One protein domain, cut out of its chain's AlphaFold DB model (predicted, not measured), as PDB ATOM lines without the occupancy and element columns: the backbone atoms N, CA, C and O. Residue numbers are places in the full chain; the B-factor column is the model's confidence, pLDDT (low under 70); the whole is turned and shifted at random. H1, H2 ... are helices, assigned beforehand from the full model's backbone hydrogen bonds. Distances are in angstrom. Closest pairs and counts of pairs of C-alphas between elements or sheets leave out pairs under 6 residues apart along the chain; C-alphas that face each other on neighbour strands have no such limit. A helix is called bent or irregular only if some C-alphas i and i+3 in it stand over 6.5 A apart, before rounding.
ATOM      1  N   TRP A   9      -7.515  23.945  44.697       89.50
ATOM      2  CA  TRP A   9      -6.553  22.855  44.484       89.50
ATOM      3  C   TRP A   9      -6.597  22.324  43.043       89.50
ATOM      4  O   TRP A   9      -5.556  22.051  42.440       89.50
ATOM      5  N   TYR A  10      -7.800  22.232  42.469       89.69
ATOM      6  CA  TYR A  10      -8.018  21.756  41.109       89.69
ATOM      7  C   TYR A  10      -7.570  22.804  40.089       89.69
ATOM      8  O   TYR A  10      -6.893  22.469  39.114       89.69
ATOM      9  N   LEU A  11      -7.866  24.082  40.346       88.75
ATOM     10  CA  LEU A  11      -7.395  25.190  39.518       88.75
ATOM     11  C   LEU A  11      -5.858  25.239  39.484       88.75
ATOM     12  O   LEU A  11      -5.270  25.297  38.408       88.75
ATOM     13  N   LYS A  12      -5.201  25.101  40.643       88.88
ATOM     14  CA  LYS A  12      -3.735  25.071  40.767       88.88
ATOM     15  C   LYS A  12      -3.104  23.920  39.984       88.88
ATOM     16  O   LYS A  12      -2.152  24.139  39.235       88.88
ATOM     17  N   SER A  13      -3.652  22.710  40.107       91.75
ATOM     18  CA  SER A  13      -3.191  21.548  39.335       91.75
ATOM     19  C   SER A  13      -3.377  21.756  37.826       91.75
ATOM     20  O   SER A  13      -2.462  21.499  37.042       91.75
ATOM     21  N   THR A  14      -4.526  22.303  37.421       90.88
ATOM     22  CA  THR A  14      -4.862  22.555  36.013       90.88
ATOM     23  C   THR A  14      -3.915  23.568  35.372       90.88
ATOM     24  O   THR A  14      -3.384  23.305  34.296       90.88
ATOM     25  N   ILE A  15      -3.647  24.697  36.039       91.88
ATOM     26  CA  ILE A  15      -2.726  25.729  35.538       91.88
ATOM     27  C   ILE A  15      -1.297  25.194  35.428       91.88
ATOM     28  O   ILE A  15      -0.614  25.473  34.442       91.88
ATOM     29  N   ASN A  16      -0.854  24.378  36.386       91.50
ATOM     30  CA  ASN A  16       0.463  23.751  36.314       91.50
ATOM     31  C   ASN A  16       0.589  22.815  35.100       91.50
ATOM     32  O   ASN A  16       1.554  22.906  34.343       91.50
ATOM     33  N   ASN A  17      -0.420  21.973  34.859       92.19
ATOM     34  CA  ASN A  17      -0.448  21.090  33.692       92.19
ATOM     35  C   ASN A  17      -0.486  21.878  32.373       92.19
ATOM     36  O   ASN A  17       0.177  21.489  31.412       92.19
ATOM     37  N   LEU A  18      -1.207  23.006  32.334       90.56
ATOM     38  CA  LEU A  18      -1.248  23.889  31.166       90.56
ATOM     39  C   LEU A  18       0.140  24.456  30.835       90.56
ATOM     40  O   LEU A  18       0.546  24.425  29.675       90.56
ATOM     41  N   LYS A  19       0.890  24.911  31.851       89.56
ATOM     42  CA  LYS A  19       2.261  25.431  31.692       89.56
ATOM     43  C   LYS A  19       3.205  24.375  31.117       89.56
ATOM     44  O   LYS A  19       3.939  24.664  30.172       89.56
ATOM     45  N   VAL A  20       3.141  23.147  31.637       90.31
ATOM     46  CA  VAL A  20       3.946  22.016  31.145       90.31
ATOM     47  C   VAL A  20       3.594  21.677  29.697       90.31
ATOM     48  O   VAL A  20       4.490  21.528  28.865       90.31
ATOM     49  N   LEU A  21       2.300  21.601  29.369       87.81
ATOM     50  CA  LEU A  21       1.847  21.315  28.009       87.81
ATOM     51  C   LEU A  21       2.300  22.404  27.030       87.81
ATOM     52  O   LEU A  21       2.824  22.091  25.965       87.81
ATOM     53  N   HIS A  22       2.146  23.676  27.399       86.44
ATOM     54  CA  HIS A  22       2.569  24.804  26.574       86.44
ATOM     55  C   HIS A  22       4.078  24.766  26.284       86.44
ATOM     56  O   HIS A  22       4.500  24.950  25.142       86.44
ATOM     57  N   GLN A  23       4.897  24.451  27.292       85.62
ATOM     58  CA  GLN A  23       6.341  24.291  27.119       85.62
ATOM     59  C   GLN A  23       6.689  23.102  26.210       85.62
ATOM     60  O   GLN A  23       7.520  23.246  25.312       85.62
ATOM     61  N   ALA A  24       6.037  21.951  26.399       84.88
ATOM     62  CA  ALA A  24       6.253  20.763  25.574       84.88
ATOM     63  C   ALA A  24       5.871  21.001  24.102       84.88
ATOM     64  O   ALA A  24       6.604  20.595  23.199       84.88
ATOM     65  N   THR A  25       4.767  21.709  23.854       81.69
ATOM     66  CA  THR A  25       4.333  22.103  22.507       81.69
ATOM     67  C   THR A  25       5.351  23.033  21.856       81.69
ATOM     68  O   THR A  25       5.795  22.753  20.749       81.69
ATOM     69  N   ARG A  26       5.845  24.056  22.570       77.50
ATOM     70  CA  ARG A  26       6.894  24.952  22.049       77.50
ATOM     71  C   ARG A  26       8.196  24.220  21.723       77.50
ATOM     72  O   ARG A  26       8.820  24.529  20.713       77.50
ATOM     73  N   MET A  27       8.604  23.249  22.540       74.44
ATOM     74  CA  MET A  27       9.784  22.423  22.252       74.44
ATOM     75  C   MET A  27       9.574  21.547  21.013       74.44
ATOM     76  O   MET A  27      10.462  21.456  20.170       74.44
ATOM     77  N   ARG A  28       8.387  20.945  20.864       71.00
ATOM     78  CA  ARG A  28       8.021  20.152  19.683       71.00
ATOM     79  C   ARG A  28       7.967  21.001  18.412       71.00
ATOM     80  O   ARG A  28       8.425  20.543  17.369       71.00
ATOM     81  N   ASP A  29       7.442  22.217  18.499       65.06
ATOM     82  CA  ASP A  29       7.344  23.142  17.368       65.06
ATOM     83  C   ASP A  29       8.719  23.703  16.981       65.06
ATOM     84  O   ASP A  29       9.035  23.778  15.796       65.06
ATOM     85  N   GLN A  30       9.604  23.965  17.951       60.72
ATOM     86  CA  GLN A  30      11.020  24.247  17.672       60.72
ATOM     87  C   GLN A  30      11.725  23.071  16.983       60.72
ATOM     88  O   GLN A  30      12.574  23.278  16.119       60.72
ATOM     89  N   GLN A  31      11.356  21.834  17.319       58.69
ATOM     90  CA  GLN A  31      11.891  20.638  16.670       58.69
ATOM     91  C   GLN A  31      11.311  20.417  15.258       58.69
ATOM     92  O   GLN A  31      11.957  19.792  14.419       58.69
ATOM     93  N   LYS A  32      10.113  20.951  14.981       53.56
ATOM     94  CA  LYS A  32       9.423  20.913  13.679       53.56
ATOM     95  C   LYS A  32       9.692  22.124  12.780       53.56
ATOM     96  O   LYS A  32       9.193  22.145  11.657       53.56
ATOM     97  N   LEU A  33      10.515  23.084  13.209       50.28
ATOM     98  CA  LEU A  33      10.752  24.386  12.563       50.28
ATOM     99  C   LEU A  33      11.429  24.344  11.173       50.28
ATOM    100  O   LEU A  33      11.982  25.342  10.717       50.28
ATOM    101  N   ARG A  34      11.389  23.207  10.472       50.81
ATOM    102  CA  ARG A  34      11.641  23.148   9.030       50.81
ATOM    103  C   ARG A  34      10.365  23.246   8.198       50.81
ATOM    104  O   ARG A  34      10.460  23.625   7.037       50.81
ATOM    105  N   GLU A  35       9.189  22.965   8.759       48.50
ATOM    106  CA  GLU A  35       7.930  22.971   8.012       48.50
ATOM    107  C   GLU A  35       6.765  23.385   8.933       48.50
ATOM    108  O   GLU A  35       6.331  22.601   9.768       48.50
ATOM    109  N   GLN A  36       6.221  24.587   8.708       42.88
ATOM    110  CA  GLN A  36       4.928  25.128   9.184       42.88
ATOM    111  C   GLN A  36       4.942  26.242  10.253       42.88
ATOM    112  O   GLN A  36       5.844  26.397  11.065       42.88
ATOM    113  N   SER A  37       3.906  27.065  10.095       46.88
ATOM    114  CA  SER A  37       3.685  28.490  10.363       46.88
ATOM    115  C   SER A  37       3.848  28.970  11.813       46.88
ATOM    116  O   SER A  37       3.643  28.191  12.743       46.88
ATOM    117  N   PRO A  38       4.140  30.271  12.021       54.88
ATOM    118  CA  PRO A  38       4.275  30.846  13.353       54.88
ATOM    119  C   PRO A  38       2.930  30.798  14.083       54.88
ATOM    120  O   PRO A  38       1.904  31.190  13.528       54.88
ATOM    121  N   THR A  39       2.937  30.339  15.335       58.91
ATOM    122  CA  THR A  39       1.859  30.624  16.287       58.91
ATOM    123  C   THR A  39       1.626  32.135  16.262       58.91
ATOM    124  O   THR A  39       2.586  32.896  16.406       58.91
ATOM    125  N   SER A  40       0.398  32.573  15.982       62.59
ATOM    126  CA  SER A  40       0.091  34.000  15.885       62.59
ATOM    127  C   SER A  40       0.401  34.670  17.231       62.59
ATOM    128  O   SER A  40       0.168  34.067  18.281       62.59
ATOM    129  N   SER A  41       0.996  35.868  17.229       65.00
ATOM    130  CA  SER A  41       1.353  36.579  18.472       65.00
ATOM    131  C   SER A  41       0.154  36.719  19.413       65.00
ATOM    132  O   SER A  41       0.304  36.576  20.624       65.00
ATOM    133  N   ASP A  42      -1.037  36.869  18.837       69.06
ATOM    134  CA  ASP A  42      -2.301  37.019  19.553       69.06
ATOM    135  C   ASP A  42      -2.633  35.800  20.434       69.06
ATOM    136  O   ASP A  42      -3.127  35.958  21.550       69.06
ATOM    137  N   ASP A  43      -2.304  34.578  19.999       74.62
ATOM    138  CA  ASP A  43      -2.575  33.364  20.781       74.62
ATOM    139  C   ASP A  43      -1.675  33.258  22.029       74.62
ATOM    140  O   ASP A  43      -2.100  32.740  23.069       74.62
ATOM    141  N   GLN A  44      -0.433  33.761  21.955       78.38
ATOM    142  CA  GLN A  44       0.479  33.832  23.109       78.38
ATOM    143  C   GLN A  44      -0.001  34.861  24.137       78.38
ATOM    144  O   GLN A  44       0.073  34.600  25.342       78.38
ATOM    145  N   ASP A  45      -0.508  35.998  23.669       83.19
ATOM    146  CA  ASP A  45      -0.985  37.075  24.535       83.19
ATOM    147  C   ASP A  45      -2.255  36.649  25.285       83.19
ATOM    148  O   ASP A  45      -2.356  36.834  26.502       83.19
ATOM    149  N   VAL A  46      -3.182  35.964  24.604       88.12
ATOM    150  CA  VAL A  46      -4.386  35.393  25.230       88.12
ATOM    151  C   VAL A  46      -4.024  34.306  26.243       88.12
ATOM    152  O   VAL A  46      -4.563  34.296  27.353       88.12
ATOM    153  N   TYR A  47      -3.102  33.397  25.904       88.56
ATOM    154  CA  TYR A  47      -2.629  32.375  26.840       88.56
ATOM    155  C   TYR A  47      -2.031  33.005  28.107       88.56
ATOM    156  O   TYR A  47      -2.398  32.613  29.218       88.56
ATOM    157  N   SER A  48      -1.154  33.997  27.947       89.56
ATOM    158  CA  SER A  48      -0.472  34.662  29.063       89.56
ATOM    159  C   SER A  48      -1.468  35.377  29.976       89.56
ATOM    160  O   SER A  48      -1.459  35.140  31.183       89.56
ATOM    161  N   PHE A  49      -2.417  36.125  29.398       92.38
ATOM    162  CA  PHE A  49      -3.493  36.780  30.145       92.38
ATOM    163  C   PHE A  49      -4.263  35.805  31.048       92.38
ATOM    164  O   PHE A  49      -4.445  36.057  32.239       92.38
ATOM    165  N   TRP A  50      -4.706  34.665  30.504       91.81
ATOM    166  CA  TRP A  50      -5.484  33.700  31.285       91.81
ATOM    167  C   TRP A  50      -4.653  33.015  32.369       91.81
ATOM    168  O   TRP A  50      -5.162  32.768  33.464       91.81
ATOM    169  N   ILE A  51      -3.384  32.708  32.093       93.38
ATOM    170  CA  ILE A  51      -2.483  32.125  33.091       93.38
ATOM    171  C   ILE A  51      -2.275  33.079  34.265       93.38
ATOM    172  O   ILE A  51      -2.281  32.616  35.410       93.38
ATOM    173  N   ASP A  52      -2.103  34.371  34.003       92.19
ATOM    174  CA  ASP A  52      -1.904  35.380  35.043       92.19
ATOM    175  C   ASP A  52      -3.182  35.579  35.859       92.19
ATOM    176  O   ASP A  52      -3.157  35.423  37.080       92.19
ATOM    177  N   TYR A  53      -4.328  35.725  35.187       91.69
ATOM    178  CA  TYR A  53      -5.639  35.822  35.832       91.69
ATOM    179  C   TYR A  53      -5.913  34.673  36.824       91.69
ATOM    180  O   TYR A  53      -6.373  34.883  37.953       91.69
ATOM    181  N   PHE A  54      -5.627  33.428  36.425       90.50
ATOM    182  CA  PHE A  54      -5.842  32.275  37.300       90.50
ATOM    183  C   PHE A  54      -4.764  32.127  38.380       90.50
ATOM    184  O   PHE A  54      -5.087  31.635  39.460       90.50
ATOM    185  N   ASN A  55      -3.517  32.554  38.140       89.25
ATOM    186  CA  ASN A  55      -2.491  32.583  39.191       89.25
ATOM    187  C   ASN A  55      -2.876  33.570  40.298       89.25
ATOM    188  O   ASN A  55      -2.801  33.211  41.473       89.25
ATOM    189  N   ASP A  56      -3.358  34.757  39.936       89.81
ATOM    190  CA  ASP A  56      -3.830  35.752  40.902       89.81
ATOM    191  C   ASP A  56      -4.997  35.202  41.724       89.81
ATOM    192  O   ASP A  56      -4.969  35.243  42.951       89.81
ATOM    193  N   SER A  57      -5.955  34.542  41.069       85.19
ATOM    194  CA  SER A  57      -7.094  33.894  41.738       85.19
ATOM    195  C   SER A  57      -6.679  32.806  42.748       85.19
ATOM    196  O   SER A  57      -7.346  32.607  43.767       85.19
ATOM    197  N   ILE A  58      -5.584  32.083  42.485       86.12
ATOM    198  CA  ILE A  58      -5.023  31.076  43.404       86.12
ATOM    199  C   ILE A  58      -4.327  31.760  44.592       86.12
ATOM    200  O   ILE A  58      -4.480  31.324  45.738       86.12
ATOM    201  N   ASN A  59      -3.578  32.833  44.334       84.56
ATOM    202  CA  ASN A  59      -2.796  33.531  45.353       84.56
ATOM    203  C   ASN A  59      -3.685  34.359  46.293       84.56
ATOM    204  O   ASN A  59      -3.488  34.302  47.502       84.56
ATOM    205  N   SER A  60      -4.715  35.037  45.777       79.12
ATOM    206  CA  SER A  60      -5.653  35.834  46.582       79.12
ATOM    207  C   SER A  60      -6.477  34.999  47.568       79.12
ATOM    208  O   SER A  60      -6.788  35.472  48.656       79.12
ATOM    209  N   ASN A  61      -6.798  33.746  47.232       60.72
ATOM    210  CA  ASN A  61      -7.473  32.834  48.163       60.72
ATOM    211  C   ASN A  61      -6.536  32.282  49.248       60.72
ATOM    212  O   ASN A  61      -6.991  31.917  50.331       60.72
ATOM    213  N   SER A  62      -5.229  32.215  48.978       58.50
ATOM    214  CA  SER A  62      -4.258  31.717  49.960       58.50
ATOM    215  C   SER A  62      -4.131  32.671  51.156       58.50
ATOM    216  O   SER A  62      -3.860  32.225  52.261       58.50
ATOM    217  N   THR A  63      -4.400  33.965  50.957       53.25
ATOM    218  CA  THR A  63      -4.365  35.001  52.003       53.25
ATOM    219  C   THR A  63      -5.633  35.043  52.867       53.25
ATOM    220  O   THR A  63      -5.602  35.594  53.957       53.25
ATOM    221  N   GLN A  64      -6.750  34.460  52.418       50.25
ATOM    222  CA  GLN A  64      -8.023  34.468  53.160       50.25
ATOM    223  C   GLN A  64      -8.187  33.296  54.140       50.25
ATOM    224  O   GLN A  64      -9.163  33.260  54.877       50.25
TER     225      GLN A  64
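AT A GLANCE: This is residues 9 to 64 of the 67 residues of the protein "Hypothetical protein" of Rotaria socialis (UniProt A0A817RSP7). Two long helices, H1 and H2, make a helical hairpin shaped like a narrow V: they come together near the beginning of H1 and spread toward the link, which bridges the open end. Residues 30 to 36, of which 30 to 32 belong to H1, stick out at that end. The printed part has 56 residues with two named helices, H1 then H2, and no named strand; the class is all helix. It is loose, with a radius of gyration of the C-alphas of 14.3 A, and its outline is a rod of 50 by 20 by 12 A.

HOW THE PARTS SIT: H1, residues 9 to 32, and H2, residues 41 to 64, form a helical hairpin. They run opposite ways at a shallow tilt of 25 degrees. The two helices touch, with 7 pairs of C-alphas within 8 A; the closest C-alphas are those of Lys 12 and Ile 58, 6.7 A apart. H1 touches H2 with residues 11 to 15 alone, and H2 touches H1 with residues 51 to 58 alone. Their centres are 14.3 A apart. Every O i to N i+4 pair of H1 is within hydrogen-bond range; in H2, 17 of 20 are.

IN THESE COORDINATES: H1 begins at C-alpha 9, at (-6.553, 22.855, 44.484), and measures 34.8 A from first to last C-alpha, ending at C-alpha 32, at (9.423, 20.913, 13.679). H2 measures 36.0 A from C-alpha 41 to C-alpha 64, the latter at (-8.023, 34.468, 53.160). Neither helix is bent.

THE WHOLE: The two C-alphas farthest apart are those of Arg 34 and Gln 64, 49.6 A. The first and last printed C-alphas, of Trp 9 and Gln 64, are 14.6 A apart. The printed part has no cut, and the link from H1 to H2, 8 residues, is short. Mean pLDDT of the printed part is 77.0; residues 29 to 42 and 61 to 64 are under 70.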